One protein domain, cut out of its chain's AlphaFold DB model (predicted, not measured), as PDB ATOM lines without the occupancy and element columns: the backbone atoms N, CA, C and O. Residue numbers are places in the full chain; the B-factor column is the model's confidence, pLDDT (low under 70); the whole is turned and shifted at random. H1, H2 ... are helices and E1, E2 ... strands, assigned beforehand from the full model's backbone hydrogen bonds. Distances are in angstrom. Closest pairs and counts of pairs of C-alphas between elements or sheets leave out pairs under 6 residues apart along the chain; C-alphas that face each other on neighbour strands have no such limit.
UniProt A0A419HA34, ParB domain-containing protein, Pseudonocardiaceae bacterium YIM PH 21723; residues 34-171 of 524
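What this domain is: This is residues 34 to 171 of the 524 residues of the protein "ParB domain-containing protein" of Pseudonocardiaceae bacterium YIM PH 21723 (UniProt A0A419HA34). What does one see first? A small five-stranded sheet, strongly twisted and curled like part of a barrel, forms the core of three layers, with H1 and H6 on one face and H5 on the other. H2 packs on H5 at one end of the longest axis, and the short H4 lies towards the other end, with H3 near it. What is it made of? The printed part has 138 residues with six named helices and five named strands, in the order H1 E1 E2 H2 E3 H3 H4 E4 H5 E5 H6, of mixed class. The sheet, ordered E1 E5 E3 E4 E2, is mixed; the whole is compact, with a radius of gyration of the C-alphas of 14.1 A and spans of 39 by 31 by 29 A.

Where its parts are: Where does the first half run? H1, residues 34 to 47, begins at C-alpha 34 (17.623, 92.193, -35.109) and is 19.7 A long. E1 is residues 56 to 58, E2 62 to 64, H2 78 to 90 with 18.2 A, and E3 96 to 100. What follows? H3 is residues 101 to 105, H4 109 to 114, E4 122 to 126, H5 128 to 137 with 14.5 A, and E5 141 to 146 with 14.8 A. H6, residues 153 to 165, is 17.9 A long and ends at C-alpha 165 (10.167, 92.978, -21.113).

How they stand to each other: How do the strands pair? E1 and E5 are antiparallel, with N 57 and O 142 at 2.9 A, and so are E3 and E4, with N 99 and O 123 at 2.9 A. E5 and E3 are parallel, with N 145 and O 96 at 2.9 A, as are E4 and E2, with N 63 and O 122 at 2.9 A. Which helices are on the sheet? H1 is on it at a height of 9.9 A, H5 at 8.9 A; H6 is on it too, its closest C-alphas to E4 being Glu 163 and Ile 126, 7.3 A. H3 only grazes it with residues 101 to 104. Which helices touch? H1, with residues 34 to 39 alone, touches H6, the closest C-alphas being Gly 35 and Leu 158, 4.9 A. H2, not on the sheet, touches H5 at Thr 84 and Ser 133, their closest C-alphas, 4.8 A, at a steep tilt of 62 degrees, the same way. H3 and H4 are close but not clearly touching, with C-alphas 105 and 112 closest at 6.4 A. Are the helix backbones complete? In H1, H3 and H6 every O i to N i+4 pair is within hydrogen-bond range; the counts are 8 of 9 in H2, 4 of 6 in H5 and 0 of 2 in H4, which has 2 of 3 O i to N i+3 pairs.

The domain as a whole: How far does it reach? The two C-alphas farthest apart, of Asp 89 and Glu 110, are 39.7 A apart. Is it continuous? The printed part has no cut, and the link from E2 to H2, of 13 residues, is long. Where is confidence low? The mean pLDDT of the printed part is 86.6, with residues 34 to 36, 71 to 74 and 167 to 169 under 70.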
ATOM      1  N   ALA A  34      17.151  90.869 -35.508       58.81
ATOM      2  CA  ALA A  34      17.623  92.193 -35.109       58.81
ATOM      3  C   ALA A  34      17.410  92.514 -33.619       58.81
ATOM      4  O   ALA A  34      18.378  92.787 -32.924       58.81
ATOM      5  N   GLY A  35      16.176  92.452 -33.103       61.09
ATOM      6  CA  GLY A  35      15.798  93.097 -31.831       61.09
ATOM      7  C   GLY A  35      16.667  92.769 -30.610       61.09
ATOM      8  O   GLY A  35      17.276  93.661 -30.025       61.09
ATOM      9  N   ALA A  36      16.751  91.490 -30.232       64.19
ATOM     10  CA  ALA A  36      17.529  91.069 -29.062       64.19
ATOM     11  C   ALA A  36      19.049  91.223 -29.271       64.19
ATOM     12  O   ALA A  36      19.764  91.587 -28.341       64.19
ATOM     13  N   SER A  37      19.533  90.976 -30.494       77.44
ATOM     14  CA  SER A  37      20.949  91.127 -30.862       77.44
ATOM     15  C   SER A  37      21.384  92.595 -30.820       77.44
ATOM     16  O   SER A  37      22.436  92.931 -30.286       77.44
ATOM     17  N   LEU A  38      20.535  93.492 -31.321       79.56
ATOM     18  CA  LEU A  38      20.739  94.932 -31.311       79.56
ATOM     19  C   LEU A  38      20.696  95.495 -29.887       79.56
ATOM     20  O   LEU A  38      21.581  96.266 -29.527       79.56
ATOM     21  N   LEU A  39      19.736  95.071 -29.052       80.38
ATOM     22  CA  LEU A  39      19.726  95.453 -27.635       80.38
ATOM     23  C   LEU A  39      21.017  95.002 -26.936       80.38
ATOM     24  O   LEU A  39      21.635  95.811 -26.250       80.38
ATOM     25  N   ALA A  40      21.445  93.752 -27.138       83.38
ATOM     26  CA  ALA A  40      22.684  93.234 -26.560       83.38
ATOM     27  C   ALA A  40      23.917  94.023 -27.039       83.38
ATOM     28  O   ALA A  40      24.747  94.403 -26.217       83.38
ATOM     29  N   SER A  41      24.002  94.357 -28.331       85.69
ATOM     30  CA  SER A  41      25.065  95.206 -28.889       85.69
ATOM     31  C   SER A  41      25.081  96.605 -28.267       85.69
ATOM     32  O   SER A  41      26.145  97.109 -27.914       85.69
ATOM     33  N   LEU A  42      23.917  97.237 -28.074       83.94
ATOM     34  CA  LEU A  42      23.824  98.555 -27.433       83.94
ATOM     35  C   LEU A  42      24.128  98.499 -25.926       83.94
ATOM     36  O   LEU A  42      24.741  99.422 -25.395       83.94
ATOM     37  N   GLN A  43      23.759  97.417 -25.236       84.25
ATOM     38  CA  GLN A  43      24.131  97.176 -23.838       84.25
ATOM     39  C   GLN A  43      25.639  96.931 -23.688       84.25
ATOM     40  O   GLN A  43      26.260  97.501 -22.794       84.25
ATOM     41  N   GLN A  44      26.247  96.164 -24.594       87.75
ATOM     42  CA  GLN A  44      27.697  95.989 -24.661       87.75
ATOM     43  C   GLN A  44      28.396  97.326 -24.941       87.75
ATOM     44  O   GLN A  44      29.393  97.635 -24.298       87.75
ATOM     45  N   LYS A  45      27.838  98.163 -25.826       86.00
ATOM     46  CA  LYS A  45      28.327  99.525 -26.093       86.00
ATOM     47  C   LYS A  45      28.221 100.443 -24.867       86.00
ATOM     48  O   LYS A  45      29.109 101.251 -24.628       86.00
ATOM     49  N   ALA A  46      27.173 100.297 -24.056       83.62
ATOM     50  CA  ALA A  46      27.049 101.005 -22.781       83.62
ATOM     51  C   ALA A  46      28.087 100.548 -21.737       83.62
ATOM     52  O   ALA A  46      28.388 101.301 -20.816       83.62
ATOM     53  N   GLN A  47      28.636  99.337 -21.875       87.38
ATOM     54  CA  GLN A  47      29.666  98.764 -20.999       87.38
ATOM     55  C   GLN A  47      31.090  98.858 -21.578       87.38
ATOM     56  O   GLN A  47      32.046  98.542 -20.878       87.38
ATOM     57  N   SER A  48      31.262  99.277 -22.839       86.06
ATOM     58  CA  SER A  48      32.574  99.317 -23.506       86.06
ATOM     59  C   SER A  48      33.419 100.547 -23.163       86.06
ATOM     60  O   SER A  48      34.541 100.661 -23.648       86.06
ATOM     61  N   VAL A  49      32.870 101.478 -22.385       88.69
ATOM     62  CA  VAL A  49      33.547 102.668 -21.858       88.69
ATOM     63  C   VAL A  49      33.344 102.652 -20.348       88.69
ATOM     64  O   VAL A  49      32.211 102.456 -19.899       88.69
ATOM     65  N   ASP A  50      34.413 102.839 -19.572       90.38
ATOM     66  CA  ASP A  50      34.299 102.951 -18.116       90.38
ATOM     67  C   ASP A  50      33.405 104.148 -17.763       90.38
ATOM     68  O   ASP A  50      33.458 105.195 -18.410       90.38
ATOM     69  N   VAL A  51      32.567 104.003 -16.741       90.50
ATOM     70  CA  VAL A  51      31.652 105.063 -16.313       90.50
ATOM     71  C   VAL A  51      32.404 106.309 -15.823       90.50
ATOM     72  O   VAL A  51      31.903 107.424 -15.972       90.50
ATOM     73  N   ALA A  52      33.619 106.142 -15.292       88.12
ATOM     74  CA  ALA A  52      34.487 107.248 -14.890       88.12
ATOM     75  C   ALA A  52      35.112 108.003 -16.082       88.12
ATOM     76  O   ALA A  52      35.474 109.170 -15.940       88.12
ATOM     77  N   GLU A  53      35.233 107.356 -17.247       91.12
ATOM     78  CA  GLU A  53      35.812 107.930 -18.475       91.12
ATOM     79  C   GLU A  53      34.745 108.378 -19.491       91.12
ATOM     80  O   GLU A  53      35.041 109.123 -20.429       91.12
ATOM     81  N   ALA A  54      33.500 107.930 -19.323       93.50
ATOM     82  CA  ALA A  54      32.392 108.262 -20.203       93.50
ATOM     83  C   ALA A  54      32.030 109.761 -20.141       93.50
ATOM     84  O   ALA A  54      32.021 110.364 -19.062       93.50
ATOM     85  N   PRO A  55      31.664 110.386 -21.279       95.69
ATOM     86  CA  PRO A  55      31.135 111.743 -21.266       95.69
ATOM     87  C   PRO A  55      29.830 111.786 -20.461       95.69
ATOM     88  O   PRO A  55      29.072 110.814 -20.434       95.69
ATOM     89  N   ARG A  56      29.541 112.930 -19.829       96.50
ATOM     90  CA  ARG A  56      28.315 113.149 -19.048       96.50
ATOM     91  C   ARG A  56      27.389 114.151 -19.736       96.50
ATOM     92  O   ARG A  56      27.854 115.110 -20.351       96.50
ATOM     93  N   ALA A  57      26.084 113.901 -19.677       96.50
ATOM     94  CA  ALA A  57      25.046 114.746 -20.263       96.50
ATOM     95  C   ALA A  57      24.054 115.184 -19.182       96.50
ATOM     96  O   ALA A  57      23.523 114.348 -18.450       96.50
ATOM     97  N   LYS A  58      23.802 116.497 -19.083       97.25
ATOM     98  CA  LYS A  58      22.847 117.065 -18.120       97.25
ATOM     99  C   LYS A  58      21.440 116.540 -18.379       97.25
ATOM    100  O   LYS A  58      21.011 116.502 -19.532       97.25
ATOM    101  N   PHE A  59      20.688 116.224 -17.324       95.00
ATOM    102  CA  PHE A  59      19.309 115.734 -17.473       95.00
ATOM    103  C   PHE A  59      18.402 116.734 -18.199       95.00
ATOM    104  O   PHE A  59      17.578 116.331 -19.012       95.00
ATOM    105  N   SER A  60      18.630 118.040 -18.016       94.19
ATOM    106  CA  SER A  60      17.935 119.108 -18.751       94.19
ATOM    107  C   SER A  60      18.190 119.121 -20.265       94.19
ATOM    108  O   SER A  60      17.542 119.882 -20.975       94.19
ATOM    109  N   LYS A  61      19.119 118.301 -20.773       96.44
ATOM    110  CA  LYS A  61      19.422 118.137 -22.202       96.44
ATOM    111  C   LYS A  61      19.090 116.747 -22.748       96.44
ATOM    112  O   LYS A  61      19.458 116.440 -23.883       96.44
ATOM    113  N   ILE A  62      18.374 115.927 -21.978       94.12
ATOM    114  CA  ILE A  62      17.938 114.585 -22.374       94.12
ATOM    115  C   ILE A  62      16.408 114.533 -22.378       94.12
ATOM    116  O   ILE A  62      15.782 114.645 -21.329       94.12
ATOM    117  N   ALA A  63      15.810 114.290 -23.543       90.06
ATOM    118  CA  ALA A  63      14.388 113.972 -23.660       90.06
ATOM    119  C   ALA A  63      14.167 112.442 -23.662       90.06
ATOM    120  O   ALA A  63      14.981 111.689 -24.217       90.06
ATOM    121  N   PRO A  64      13.065 111.930 -23.090       87.88
ATOM    122  CA  PRO A  64      12.678 110.538 -23.260       87.88
ATOM    123  C   PRO A  64      12.137 110.308 -24.677       87.88
ATOM    124  O   PRO A  64      11.455 111.160 -25.245       87.88
ATOM    125  N   HIS A  65      12.396 109.134 -25.259       88.81
ATOM    126  CA  HIS A  65      11.852 108.824 -26.580       88.81
ATOM    127  C   HIS A  65      10.309 108.706 -26.530       88.81
ATOM    128  O   HIS A  65       9.804 107.919 -25.722       88.81
ATOM    129  N   PRO A  66       9.536 109.398 -27.397       81.44
ATOM    130  CA  PRO A  66       8.069 109.401 -27.322       81.44
ATOM    131  C   PRO A  66       7.439 108.018 -27.502       81.44
ATOM    132  O   PRO A  66       6.447 107.698 -26.856       81.44
ATOM    133  N   ASP A  67       8.055 107.187 -28.347       81.31
ATOM    134  CA  ASP A  67       7.601 105.821 -28.637       81.31
ATOM    135  C   ASP A  67       7.996 104.768 -27.573       81.31
ATOM    136  O   ASP A  67       7.692 103.590 -27.760       81.31
ATOM    137  N   ASN A  68       8.662 105.143 -26.469       82.69
ATOM    138  CA  ASN A  68       8.918 104.217 -25.357       82.69
ATOM    139  C   ASN A  68       7.645 104.089 -24.486       82.69
ATOM    140  O   ASN A  68       7.244 105.091 -23.886       82.69
ATOM    141  N   PRO A  69       7.018 102.897 -24.367       72.06
ATOM    142  CA  PRO A  69       5.762 102.733 -23.627       72.06
ATOM    143  C   PRO A  69       5.885 103.163 -22.159       72.06
ATOM    144  O   PRO A  69       5.013 103.851 -21.639       72.06
ATOM    145  N   ARG A  70       7.025 102.880 -21.516       71.19
ATOM    146  CA  ARG A  70       7.313 103.280 -20.131       71.19
ATOM    147  C   ARG A  70       8.060 104.613 -20.033       71.19
ATOM    148  O   ARG A  70       8.913 104.778 -19.167       71.19
ATOM    149  N   ARG A  71       7.768 105.591 -20.902       68.00
ATOM    150  CA  ARG A  71       8.357 106.943 -20.783       68.00
ATOM    151  C   ARG A  71       7.871 107.699 -19.536       68.00
ATOM    152  O   ARG A  71       8.652 108.435 -18.942       68.00
ATOM    153  N   LEU A  72       6.627 107.475 -19.109       65.38
ATOM    154  CA  LEU A  72       6.068 108.016 -17.867       65.38
ATOM    155  C   LEU A  72       6.128 106.933 -16.778       65.38
ATOM    156  O   LEU A  72       5.248 106.080 -16.701       65.38
ATOM    157  N   VAL A  73       7.188 106.939 -15.966       69.75
ATOM    158  CA  VAL A  73       7.296 106.088 -14.766       69.75
ATOM    159  C   VAL A  73       7.132 106.974 -13.541       69.75
ATOM    160  O   VAL A  73       7.778 108.017 -13.458       69.75
ATOM    161  N   ASP A  74       6.299 106.551 -12.593       69.69
ATOM    162  CA  ASP A  74       6.142 107.227 -11.304       69.69
ATOM    163  C   ASP A  74       7.485 107.260 -10.537       69.69
ATOM    164  O   ASP A  74       8.052 106.195 -10.261       69.69
ATOM    165  N   PRO A  75       8.002 108.449 -10.158       73.56
ATOM    166  CA  PRO A  75       9.166 108.589  -9.280       73.56
ATOM    167  C   PRO A  75       9.049 107.820  -7.956       73.56
ATOM    168  O   PRO A  75      10.058 107.396  -7.394       73.56
ATOM    169  N   SER A  76       7.828 107.617  -7.459       72.56
ATOM    170  CA  SER A  76       7.516 106.919  -6.204       72.56
ATOM    171  C   SER A  76       7.587 105.392  -6.331       72.56
ATOM    172  O   SER A  76       7.562 104.685  -5.323       72.56
ATOM    173  N   HIS A  77       7.691 104.859  -7.554       73.75
ATOM    174  CA  HIS A  77       7.679 103.423  -7.810       73.75
ATOM    175  C   HIS A  77       8.838 102.709  -7.077       73.75
ATOM    176  O   HIS A  77       9.986 103.142  -7.210       73.75
ATOM    177  N   PRO A  78       8.620 101.573  -6.379       81.69
ATOM    178  CA  PRO A  78       9.660 100.936  -5.557       81.69
ATOM    179  C   PRO A  78      10.961 100.625  -6.312       81.69
ATOM    180  O   PRO A  78      12.044 100.954  -5.836       81.69
ATOM    181  N   LYS A  79      10.864 100.101  -7.547       83.81
ATOM    182  CA  LYS A  79      12.037  99.844  -8.414       83.81
ATOM    183  C   LYS A  79      12.794 101.130  -8.833       83.81
ATOM    184  O   LYS A  79      13.920 101.035  -9.321       83.81
ATOM    185  N   ILE A  80      12.183 102.318  -8.750       88.50
ATOM    186  CA  ILE A  80      12.864 103.611  -8.962       88.50
ATOM    187  C   ILE A  80      13.563 104.027  -7.670       88.50
ATOM    188  O   ILE A  80      14.753 104.302  -7.709       88.50
ATOM    189  N   GLN A  81      12.873 103.981  -6.530       92.12
ATOM    190  CA  GLN A  81      13.442 104.322  -5.219       92.12
ATOM    191  C   GLN A  81      14.686 103.479  -4.872       92.12
ATOM    192  O   GLN A  81      15.703 104.026  -4.453       92.12
ATOM    193  N   GLU A  82      14.647 102.170  -5.134       91.19
ATOM    194  CA  GLU A  82      15.795 101.259  -4.991       91.19
ATOM    195  C   GLU A  82      16.987 101.673  -5.877       91.19
ATOM    196  O   GLU A  82      18.131 101.717  -5.424       91.19
ATOM    197  N   LEU A  83      16.722 102.035  -7.138       92.56
ATOM    198  CA  LEU A  83      17.755 102.475  -8.080       92.56
ATOM    199  C   LEU A  83      18.317 103.858  -7.708       92.56
ATOM    200  O   LEU A  83      19.520 104.066  -7.812       92.56
ATOM    201  N   THR A  84      17.473 104.776  -7.237       95.69
ATOM    202  CA  THR A  84      17.860 106.087  -6.701       95.69
ATOM    203  C   THR A  84      18.780 105.941  -5.489       95.69
ATOM    204  O   THR A  84      19.820 106.595  -5.442       95.69
ATOM    205  N   ALA A  85      18.453 105.055  -4.541       94.75
ATOM    206  CA  ALA A  85      19.318 104.758  -3.400       94.75
ATOM    207  C   ALA A  85      20.673 104.187  -3.858       94.75
ATOM    208  O   ALA A  85      21.719 104.706  -3.480       94.75
ATOM    209  N   SER A  86      20.664 103.207  -4.770       96.38
ATOM    210  CA  SER A  86      21.899 102.640  -5.329       96.38
ATOM    211  C   SER A  86      22.763 103.671  -6.071       96.38
ATOM    212  O   SER A  86      23.984 103.618  -5.944       96.38
ATOM    213  N   ILE A  87      22.165 104.610  -6.815       96.25
ATOM    214  CA  ILE A  87      22.901 105.700  -7.482       96.25
ATOM    215  C   ILE A  87      23.485 106.669  -6.451       96.25
ATOM    216  O   ILE A  87      24.610 107.125  -6.618       96.25
ATOM    217  N   LYS A  88      22.765 106.955  -5.365       95.62
ATOM    218  CA  LYS A  88      23.252 107.830  -4.293       95.62
ATOM    219  C   LYS A  88      24.436 107.229  -3.525       95.62
ATOM    220  O   LYS A  88      25.351 107.960  -3.157       95.62
ATOM    221  N   ASP A  89      24.428 105.915  -3.308       95.00
ATOM    222  CA  ASP A  89      25.459 105.219  -2.531       95.00
ATOM    223  C   ASP A  89      26.692 104.824  -3.367       95.00
ATOM    224  O   ASP A  89      27.794 104.695  -2.823       95.00
ATOM    225  N   HIS A  90      26.528 104.584  -4.675       94.50
ATOM    226  CA  HIS A  90      27.572 104.007  -5.541       94.50
ATOM    227  C   HIS A  90      27.791 104.745  -6.872       94.50
ATOM    228  O   HIS A  90      28.644 104.340  -7.663       94.50
ATOM    229  N   GLY A  91      27.041 105.814  -7.144       93.00
ATOM    230  CA  GLY A  91      27.014 106.470  -8.447       93.00
ATOM    231  C   GLY A  91      26.361 105.608  -9.533       93.00
ATOM    232  O   GLY A  91      25.728 104.577  -9.286       93.00
ATOM    233  N   PHE A  92      26.516 106.022 -10.789       94.50
ATOM    234  CA  PHE A  92      26.070 105.215 -11.921       94.50
ATOM    235  C   PHE A  92      27.015 104.028 -12.138       94.50
ATOM    236  O   PHE A  92      28.190 104.205 -12.425       94.50
ATOM    237  N   LEU A  93      26.487 102.803 -12.074       92.69
ATOM    238  CA  LEU A  93      27.264 101.583 -12.352       92.69
ATOM    239  C   LEU A  93      27.323 101.213 -13.845       92.69
ATOM    240  O   LEU A  93      28.049 100.300 -14.230       92.69
ATOM    241  N   GLN A  94      26.517 101.864 -14.689       92.00
ATOM    242  CA  GLN A  94      26.442 101.617 -16.132       92.00
ATOM    243  C   GLN A  94      25.945 102.863 -16.872       92.00
ATOM    244  O   GLN A  94      24.938 103.460 -16.473       92.00
ATOM    245  N   ASN A  95      26.573 103.171 -18.006       95.88
ATOM    246  CA  ASN A  95      26.204 104.291 -18.870       95.88
ATOM    247  C   ASN A  95      24.775 104.152 -19.432       95.88
ATOM    248  O   ASN A  95      24.256 103.041 -19.590       95.88
ATOM    249  N   VAL A  96      24.134 105.274 -19.764       95.69
ATOM    250  CA  VAL A  96      22.904 105.291 -20.583       95.69
ATOM    251  C   VAL A  96      23.244 105.341 -22.075       95.69
ATOM    252  O   VAL A  96      24.312 105.817 -22.458       95.69
ATOM    253  N   VAL A  97      22.344 104.860 -22.939       95.31
ATOM    254  CA  VAL A  97      22.519 104.966 -24.401       95.31
ATOM    255  C   VAL A  97      21.623 106.074 -24.927       95.31
ATOM    256  O   VAL A  97      20.397 105.993 -24.800       95.31
ATOM    257  N   LEU A  98      22.238 107.089 -25.531       95.69
ATOM    258  CA  LEU A  98      21.554 108.266 -26.064       95.69
ATOM    259  C   LEU A  98      21.720 108.362 -27.585       95.69
ATOM    260  O   LEU A  98      22.791 108.072 -28.114       95.69
ATOM    261  N   ALA A  99      20.689 108.824 -28.286       93.81
ATOM    262  CA  ALA A  99      20.780 109.247 -29.685       93.81
ATOM    263  C   ALA A  99      20.827 110.783 -29.777       93.81
ATOM    264  O   ALA A  99      20.114 111.442 -29.018       93.81
ATOM    265  N   PRO A 100      21.598 111.387 -30.701       94.44
ATOM    266  CA  PRO A 100      21.495 112.820 -30.983       94.44
ATOM    267  C   PRO A 100      20.089 113.179 -31.486       94.44
ATOM    268  O   PRO A 100      19.562 112.494 -32.369       94.44
ATOM    269  N   ARG A 101      19.488 114.265 -30.980       91.75
ATOM    270  CA  ARG A 101      18.133 114.697 -31.376       91.75
ATOM    271  C   ARG A 101      18.001 114.884 -32.885       91.75
ATOM    272  O   ARG A 101      17.068 114.355 -33.484       91.75
ATOM    273  N   ASP A 102      18.961 115.552 -33.515       89.88
ATOM    274  CA  ASP A 102      18.924 115.824 -34.956       89.88
ATOM    275  C   ASP A 102      19.004 114.539 -35.796       89.88
ATOM    276  O   ASP A 102      18.376 114.446 -36.851       89.88
ATOM    277  N   ALA A 103      19.701 113.506 -35.306       87.31
ATOM    278  CA  ALA A 103      19.774 112.202 -35.966       87.31
ATOM    279  C   ALA A 103      18.452 111.415 -35.869       87.31
ATOM    280  O   ALA A 103      18.139 110.635 -36.774       87.31
ATOM    281  N   LEU A 104      17.657 111.633 -34.813       85.88
ATOM    282  CA  LEU A 104      16.291 111.109 -34.716       85.88
ATOM    283  C   LEU A 104      15.331 111.901 -35.617       85.88
ATOM    284  O   LEU A 104      14.624 111.313 -36.435       85.88
ATOM    285  N   LEU A 105      15.327 113.232 -35.509       86.62
ATOM    286  CA  LEU A 105      14.382 114.094 -36.229       86.62
ATOM    287  C   LEU A 105      14.624 114.133 -37.741       86.62
ATOM    288  O   LEU A 105      13.674 114.306 -38.495       86.62
ATOM    289  N   SER A 106      15.847 113.865 -38.206       86.38
ATOM    290  CA  SER A 106      16.133 113.640 -39.634       86.38
ATOM    291  C   SER A 106      15.427 112.404 -40.216       86.38
ATOM    292  O   SER A 106      15.410 112.222 -41.432       86.38
ATOM    293  N   GLN A 107      14.882 111.527 -39.367       79.12
ATOM    294  CA  GLN A 107      14.219 110.282 -39.766       79.12
ATOM    295  C   GLN A 107      12.733 110.249 -39.417       79.12
ATOM    296  O   GLN A 107      11.956 109.686 -40.182       79.12
ATOM    297  N   ALA A 108      12.364 110.828 -38.274       79.94
ATOM    298  CA  ALA A 108      10.992 110.937 -37.794       79.94
ATOM    299  C   ALA A 108      10.716 112.379 -37.312       79.94
ATOM    300  O   ALA A 108      10.675 112.630 -36.100       79.94
ATOM    301  N   PRO A 109      10.576 113.357 -38.235       83.94
ATOM    302  CA  PRO A 109      10.333 114.760 -37.887       83.94
ATOM    303  C   PRO A 109       9.070 114.958 -37.039       83.94
ATOM    304  O   PRO A 109       9.005 115.875 -36.222       83.94
ATOM    305  N   GLU A 110       8.075 114.081 -37.200       81.88
ATOM    306  CA  GLU A 110       6.806 114.105 -36.476       81.88
ATOM    307  C   GLU A 110       6.944 113.838 -34.971       81.88
ATOM    308  O   GLU A 110       6.031 114.155 -34.211       81.88
ATOM    309  N   LEU A 111       8.082 113.296 -34.519       78.69
ATOM    310  CA  LEU A 111       8.370 113.139 -33.092       78.69
ATOM    311  C   LEU A 111       8.794 114.454 -32.426       78.69
ATOM    312  O   LEU A 111       8.678 114.561 -31.210       78.69
ATOM    313  N   GLY A 112       9.245 115.458 -33.189       81.62
ATOM    314  CA  GLY A 112       9.768 116.727 -32.665       81.62
ATOM    315  C   GLY A 112       8.843 117.441 -31.668       81.62
ATOM    316  O   GLY A 112       9.308 117.778 -30.581       81.62
ATOM    317  N   PRO A 113       7.540 117.621 -31.969       77.62
ATOM    318  CA  PRO A 113       6.572 118.221 -31.043       77.62
ATOM    319  C   PRO A 113       6.263 117.389 -29.788       77.62
ATOM    320  O   PRO A 113       5.594 117.885 -28.889       77.62
ATOM    321  N   LEU A 114       6.700 116.125 -29.733       74.56
ATOM    322  CA  LEU A 114       6.470 115.200 -28.617       74.56
ATOM    323  C   LEU A 114       7.695 115.062 -27.695       74.56
ATOM    324  O   LEU A 114       7.660 114.251 -26.764       74.56
ATOM    325  N   LEU A 115       8.775 115.801 -27.976       78.12
ATOM    326  CA  LEU A 115      10.003 115.827 -27.185       78.12
ATOM    327  C   LEU A 115       9.955 116.936 -26.134       78.12
ATOM    328  O   LEU A 115       9.781 118.109 -26.463       78.12
ATOM    329  N   ASP A 116      10.178 116.544 -24.885       74.56
ATOM    330  CA  ASP A 116      10.252 117.424 -23.722       74.56
ATOM    331  C   ASP A 116      11.515 117.058 -22.911       74.56
ATOM    332  O   ASP A 116      11.676 115.879 -22.580       74.56
ATOM    333  N   PRO A 117      12.447 117.995 -22.638       80.94
ATOM    334  CA  PRO A 117      12.434 119.396 -23.059       80.94
ATOM    335  C   PRO A 117      12.647 119.570 -24.570       80.94
ATOM    336  O   PRO A 117      13.357 118.802 -25.226       80.94
ATOM    337  N   SER A 118      12.027 120.606 -25.139       80.00
ATOM    338  CA  SER A 118      12.022 120.851 -26.590       80.00
ATOM    339  C   SER A 118      13.401 121.209 -27.165       80.00
ATOM    340  O   SER A 118      13.643 120.983 -28.358       80.00
ATOM    341  N   ASP A 119      14.303 121.709 -26.313       87.88
ATOM    342  CA  ASP A 119      15.703 122.051 -26.575       87.88
ATOM    343  C   ASP A 119      16.702 120.982 -26.078       87.88
ATOM    344  O   ASP A 119      17.892 121.275 -25.932       87.88
ATOM    345  N   ALA A 120      16.246 119.752 -25.816       91.94
ATOM    346  CA  ALA A 120      17.132 118.623 -25.531       91.94
ATOM    347  C   ALA A 120      18.130 118.384 -26.679       91.94
ATOM    348  O   ALA A 120      17.753 118.401 -27.846       91.94
ATOM    349  N   ASP A 121      19.384 118.076 -26.359       94.62
ATOM    350  CA  ASP A 121      20.393 117.713 -27.365       94.62
ATOM    351  C   ASP A 121      20.345 116.201 -27.680       94.62
ATOM    352  O   ASP A 121      20.721 115.747 -28.769       94.62
ATOM    353  N   PHE A 122      19.830 115.409 -26.732       95.81
ATOM    354  CA  PHE A 122      19.883 113.952 -26.737       95.81
ATOM    355  C   PHE A 122      18.537 113.296 -26.417       95.81
ATOM    356  O   PHE A 122      17.731 113.825 -25.654       95.81
ATOM    357  N   ILE A 123      18.328 112.094 -26.955       93.12
ATOM    358  CA  ILE A 123      17.137 111.268 -26.739       93.12
ATOM    359  C   ILE A 123      17.538 109.953 -26.068       93.12
ATOM    360  O   ILE A 123      18.411 109.243 -26.570       93.12
ATOM    361  N   SER A 124      16.892 109.600 -24.957       93.12
ATOM    362  CA  SER A 124      17.172 108.353 -24.236       93.12
ATOM    363  C   SER A 124      16.644 107.122 -24.983       93.12
ATOM    364  O   SER A 124      15.433 106.988 -25.167       93.12
ATOM    365  N   LEU A 125      17.541 106.196 -25.351       90.69
ATOM    366  CA  LEU A 125      17.200 104.901 -25.958       90.69
ATOM    367  C   LEU A 125      17.207 103.744 -24.947       90.69
ATOM    368  O   LEU A 125      16.301 102.915 -24.956       90.69
ATOM    369  N   ILE A 126      18.220 103.664 -24.078       90.62
ATOM    370  CA  ILE A 126      18.350 102.605 -23.059       90.62
ATOM    371  C   ILE A 126      18.779 103.232 -21.740       90.62
ATOM    372  O   ILE A 126      19.679 104.072 -21.710       90.62
ATOM    373  N   GLY A 127      18.177 102.769 -20.641       90.06
ATOM    374  CA  GLY A 127      18.484 103.275 -19.305       90.06
ATOM    375  C   GLY A 127      17.578 104.420 -18.861       90.06
ATOM    376  O   GLY A 127      17.950 105.154 -17.953       90.06
ATOM    377  N   HIS A 128      16.372 104.536 -19.429       89.25
ATOM    378  CA  HIS A 128      15.377 105.562 -19.075       89.25
ATOM    379  C   HIS A 128      15.146 105.689 -17.556       89.25
ATOM    380  O   HIS A 128      15.117 106.787 -17.007       89.25
ATOM    381  N   ARG A 129      15.103 104.560 -16.835       90.00
ATOM    382  CA  ARG A 129      14.999 104.550 -15.366       90.00
ATOM    383  C   ARG A 129      16.177 105.235 -14.657       90.00
ATOM    384  O   ARG A 129      15.956 105.804 -13.597       90.00
ATOM    385  N   ARG A 130      17.394 105.237 -15.219       93.12
ATOM    386  CA  ARG A 130      18.547 106.002 -14.690       93.12
ATOM    387  C   ARG A 130      18.389 107.496 -14.959       93.12
ATOM    388  O   ARG A 130      18.685 108.283 -14.070       93.12
ATOM    389  N   CYS A 131      17.853 107.870 -16.124       92.38
ATOM    390  CA  CYS A 131      17.504 109.259 -16.440       92.38
ATOM    391  C   CYS A 131      16.461 109.833 -15.462       92.38
ATOM    392  O   CYS A 131      16.545 111.001 -15.111       92.38
ATOM    393  N   ILE A 132      15.526 109.004 -14.976       91.00
ATOM    394  CA  ILE A 132      14.582 109.373 -13.904       91.00
ATOM    395  C   ILE A 132      15.250 109.359 -12.518       91.00
ATOM    396  O   ILE A 132      15.044 110.276 -11.728       91.00
ATOM    397  N   SER A 133      16.035 108.326 -12.197       93.94
ATOM    398  CA  SER A 133      16.572 108.123 -10.838       93.94
ATOM    399  C   SER A 133      17.728 109.070 -10.486       93.94
ATOM    400  O   SER A 133      17.914 109.390  -9.318       93.94
ATOM    401  N   GLY A 134      18.495 109.540 -11.476       95.56
ATOM    402  CA  GLY A 134      19.632 110.448 -11.279       95.56
ATOM    403  C   GLY A 134      19.263 111.774 -10.600       95.56
ATOM    404  O   GLY A 134      19.788 112.048  -9.520       95.56
ATOM    405  N   PRO A 135      18.308 112.556 -11.144       93.69
ATOM    406  CA  PRO A 135      17.816 113.769 -10.493       93.69
ATOM    407  C   PRO A 135      17.280 113.524  -9.076       93.69
ATOM    408  O   PRO A 135      17.494 114.339  -8.183       93.69
ATOM    409  N   LEU A 136      16.618 112.383  -8.847       93.62
ATOM    410  CA  LEU A 136      16.094 111.995  -7.531       93.62
ATOM    411  C   LEU A 136      17.211 111.637  -6.533       93.62
ATOM    412  O   LEU A 136      17.025 111.793  -5.327       93.62
ATOM    413  N   ALA A 137      18.367 111.176  -7.022       95.19
ATOM    414  CA  ALA A 137      19.560 110.912  -6.218       95.19
ATOM    415  C   ALA A 137      20.363 112.192  -5.904       95.19
ATOM    416  O   ALA A 137      21.178 112.181  -4.981       95.19
ATOM    417  N   GLY A 138      20.099 113.292  -6.623       95.25
ATOM    418  CA  GLY A 138      20.805 114.572  -6.506       95.25
ATOM    419  C   GLY A 138      21.870 114.823  -7.581       95.25
ATOM    420  O   GLY A 138      22.625 115.782  -7.458       95.25
ATOM    421  N   GLU A 139      21.939 113.993  -8.627       96.75
ATOM    422  CA  GLU A 139      22.879 114.163  -9.745       96.75
ATOM    423  C   GLU A 139      22.360 115.212 -10.756       96.75
ATOM    424  O   GLU A 139      21.172 115.236 -11.083       96.75
ATOM    425  N   GLU A 140      23.245 116.049 -11.318       96.25
ATOM    426  CA  GLU A 140      22.892 117.002 -12.395       96.25
ATOM    427  C   GLU A 140      22.935 116.388 -13.807       96.25
ATOM    428  O   GLU A 140      22.301 116.891 -14.745       96.25
ATOM    429  N   ASP A 141      23.721 115.329 -13.980       97.06
ATOM    430  CA  ASP A 141      24.042 114.712 -15.260       97.06
ATOM    431  C   ASP A 141      24.222 113.189 -15.144       97.06
ATOM    432  O   ASP A 141      24.288 112.622 -14.054       97.06
ATOM    433  N   VAL A 142      24.266 112.510 -16.293       97.12
ATOM    434  CA  VAL A 142      24.421 111.052 -16.392       97.12
ATOM    435  C   VAL A 142      25.530 110.689 -17.381       97.12
ATOM    436  O   VAL A 142      25.608 111.293 -18.456       97.12
ATOM    437  N   PRO A 143      26.390 109.707 -17.061       97.44
ATOM    438  CA  PRO A 143      27.394 109.198 -17.985       97.44
ATOM    439  C   PRO A 143      26.729 108.380 -19.099       97.44
ATOM    440  O   PRO A 143      25.822 107.574 -18.856       97.44
ATOM    441  N   TYR A 144      27.138 108.618 -20.345       97.12
ATOM    442  CA  TYR A 144      26.431 108.117 -21.521       97.12
ATOM    443  C   TYR A 144      27.355 107.663 -22.651       97.12
ATOM    444  O   TYR A 144      28.514 108.056 -22.752       97.12
ATOM    445  N   VAL A 145      26.792 106.860 -23.555       96.12
ATOM    446  CA  VAL A 145      27.412 106.515 -24.837       96.12
ATOM    447  C   VAL A 145      26.447 106.850 -25.974       96.12
ATOM    448  O   VAL A 145      25.246 106.576 -25.892       96.12
ATOM    449  N   LEU A 146      26.967 107.451 -27.047       94.19
ATOM    450  CA  LEU A 146      26.163 107.820 -28.212       94.19
ATOM    451  C   LEU A 146      25.890 106.633 -29.134       94.19
ATOM    452  O   LEU A 146      26.810 105.943 -29.581       94.19
ATOM    453  N   GLN A 147      24.629 106.480 -29.529       91.38
ATOM    454  CA  GLN A 147      24.247 105.747 -30.726       91.38
ATOM    455  C   GLN A 147      24.072 106.726 -31.891       91.38
ATOM    456  O   GLN A 147      23.054 107.395 -32.028       91.38
ATOM    457  N   THR A 148      25.122 106.823 -32.707       85.50
ATOM    458  CA  THR A 148      25.197 107.673 -33.905       85.50
ATOM    459  C   THR A 148      24.739 106.966 -35.179       85.50
ATOM    460  O   THR A 148      24.438 107.630 -36.169       85.50
ATOM    461  N   GLU A 149      24.697 105.631 -35.186       83.56
ATOM    462  CA  GLU A 149      24.239 104.862 -36.343       83.56
ATOM    463  C   GLU A 149      22.718 104.934 -36.475       83.56
ATOM    464  O   GLU A 149      21.977 105.038 -35.493       83.56
ATOM    465  N   ARG A 150      22.248 104.841 -37.718       80.31
ATOM    466  CA  ARG A 150      20.835 104.946 -38.052       80.31
ATOM    467  C   ARG A 150      20.053 103.722 -37.562       80.31
ATOM    468  O   ARG A 150      20.236 102.638 -38.100       80.31
ATOM    469  N   LEU A 151      19.129 103.928 -36.622       82.94
ATOM    470  CA  LEU A 151      18.124 102.937 -36.221       82.94
ATOM    471  C   LEU A 151      16.787 103.204 -36.922       82.94
ATOM    472  O   LEU A 151      16.298 104.333 -36.912       82.94
ATOM    473  N   SER A 152      16.172 102.171 -37.498       86.31
ATOM    474  CA  SER A 152      14.791 102.236 -37.992       86.31
ATOM    475  C   SER A 152      13.771 102.259 -36.846       86.31
ATOM    476  O   SER A 152      14.054 101.839 -35.725       86.31
ATOM    477  N   ARG A 153      12.531 102.691 -37.122       84.44
ATOM    478  CA  ARG A 153      11.448 102.673 -36.119       84.44
ATOM    479  C   ARG A 153      11.130 101.263 -35.618       84.44
ATOM    480  O   ARG A 153      10.849 101.100 -34.432       84.44
ATOM    481  N   ALA A 154      11.224 100.249 -36.483       86.62
ATOM    482  CA  ALA A 154      11.070  98.846 -36.095       86.62
ATOM    483  C   ALA A 154      12.153  98.411 -35.094       86.62
ATOM    484  O   ALA A 154      11.839  97.839 -34.053       86.62
ATOM    485  N   GLU A 155      13.419  98.732 -35.367       88.19
ATOM    486  CA  GLU A 155      14.547  98.441 -34.472       88.19
ATOM    487  C   GLU A 155      14.417  99.167 -33.131       88.19
ATOM    488  O   GLU A 155      14.537  98.536 -32.083       88.19
ATOM    489  N   THR A 156      14.083 100.458 -33.148       87.62
ATOM    490  CA  THR A 156      13.829 101.258 -31.941       87.62
ATOM    491  C   THR A 156      12.665 100.693 -31.116       87.62
ATOM    492  O   THR A 156      12.771 100.562 -29.897       87.62
ATOM    493  N   THR A 157      11.582 100.257 -31.770       87.75
ATOM    494  CA  THR A 157      10.444  99.596 -31.105       87.75
ATOM    495  C   THR A 157      10.852  98.258 -30.486       87.75
ATOM    496  O   THR A 157      10.469  97.966 -29.354       87.75
ATOM    497  N   LEU A 158      11.666  97.454 -31.182       88.38
ATOM    498  CA  LEU A 158      12.206  96.200 -30.648       88.38
ATOM    499  C   LEU A 158      13.124  96.437 -29.439       88.38
ATOM    500  O   LEU A 158      13.037  95.682 -28.473       88.38
ATOM    501  N   ILE A 159      13.963  97.479 -29.458       88.06
ATOM    502  CA  ILE A 159      14.815  97.861 -28.319       88.06
ATOM    503  C   ILE A 159      13.950  98.144 -27.085       88.06
ATOM    504  O   ILE A 159      14.174  97.521 -26.049       88.06
ATOM    505  N   PHE A 160      12.931  99.007 -27.189       87.19
ATOM    506  CA  PHE A 160      12.053  99.316 -26.051       87.19
ATOM    507  C   PHE A 160      11.244  98.107 -25.581       87.19
ATOM    508  O   PHE A 160      11.088  97.903 -24.377       87.19
ATOM    509  N   LEU A 161      10.743  97.293 -26.513       87.56
ATOM    510  CA  LEU A 161      10.002  96.076 -26.202       87.56
ATOM    511  C   LEU A 161      10.861  95.103 -25.382       87.56
ATOM    512  O   LEU A 161      10.422  94.646 -24.330       87.56
ATOM    513  N   HIS A 162      12.097  94.823 -25.805       85.81
ATOM    514  CA  HIS A 162      12.998  93.945 -25.051       85.81
ATOM    515  C   HIS A 162      13.472  94.567 -23.729       85.81
ATOM    516  O   HIS A 162      13.489  93.866 -22.720       85.81
ATOM    517  N   GLU A 163      13.816  95.860 -23.699       84.38
ATOM    518  CA  GLU A 163      14.335  96.545 -22.500       84.38
ATOM    519  C   GLU A 163      13.314  96.575 -21.353       84.38
ATOM    520  O   GLU A 163      13.670  96.298 -20.204       84.38
ATOM    521  N   ASN A 164      12.036  96.808 -21.671       83.81
ATOM    522  CA  ASN A 164      10.950  96.760 -20.693       83.81
ATOM    523  C   ASN A 164      10.523  95.315 -20.360       83.81
ATOM    524  O   ASN A 164      10.233  95.010 -19.203       83.81
ATOM    525  N   ARG A 165      10.533  94.391 -21.336       80.81
ATOM    526  CA  ARG A 165      10.167  92.978 -21.113       80.81
ATOM    527  C   ARG A 165      11.150  92.235 -20.204       80.81
ATOM    528  O   ARG A 165      10.709  91.428 -19.401       80.81
ATOM    529  N   ILE A 166      12.451  92.530 -20.268       71.38
ATOM    530  CA  ILE A 166      13.475  91.947 -19.367       71.38
ATOM    531  C   ILE A 166      13.207  92.269 -17.882       71.38
ATOM    532  O   ILE A 166      13.746  91.608 -16.999       71.38
ATOM    533  N   ARG A 167      12.382  93.280 -17.592       65.06
ATOM    534  CA  ARG A 167      12.053  93.731 -16.232       65.06
ATOM    535  C   ARG A 167      10.684  93.256 -15.732       65.06
ATOM    536  O   ARG A 167      10.301  93.647 -14.626       65.06
ATOM    537  N   ASP A 168       9.957  92.501 -16.560       67.94
ATOM    538  CA  ASP A 168       8.525  92.203 -16.424       67.94
ATOM    539  C   ASP A 168       7.653  93.472 -16.278       67.94
ATOM    540  O   ASP A 168       6.608  93.466 -15.633       67.94
ATOM    541  N   ASP A 169       8.085  94.586 -16.888       69.31
ATOM    542  CA  ASP A 169       7.460  95.908 -16.729       69.31
ATOM    543  C   ASP A 169       6.367  96.208 -17.790       69.31
ATOM    544  O   ASP A 169       5.804  97.298 -17.763       69.31
ATOM    545  N   LEU A 170       6.024  95.309 -18.727       80.06
ATOM    546  CA  LEU A 170       4.997  95.571 -19.765       80.06
ATOM    547  C   LEU A 170       3.635  94.937 -19.452       80.06
ATOM    548  O   LEU A 170       3.517  93.718 -19.321       80.06
ATOM    549  N   SER A 171       2.585  95.761 -19.451       82.69
ATOM    550  CA  SER A 171       1.199  95.290 -19.470       82.69
ATOM    551  C   SER A 171       0.846  94.608 -20.807       82.69
ATOM    552  O   SER A 171       1.500  94.839 -21.834       82.69
TER     553      SER A 171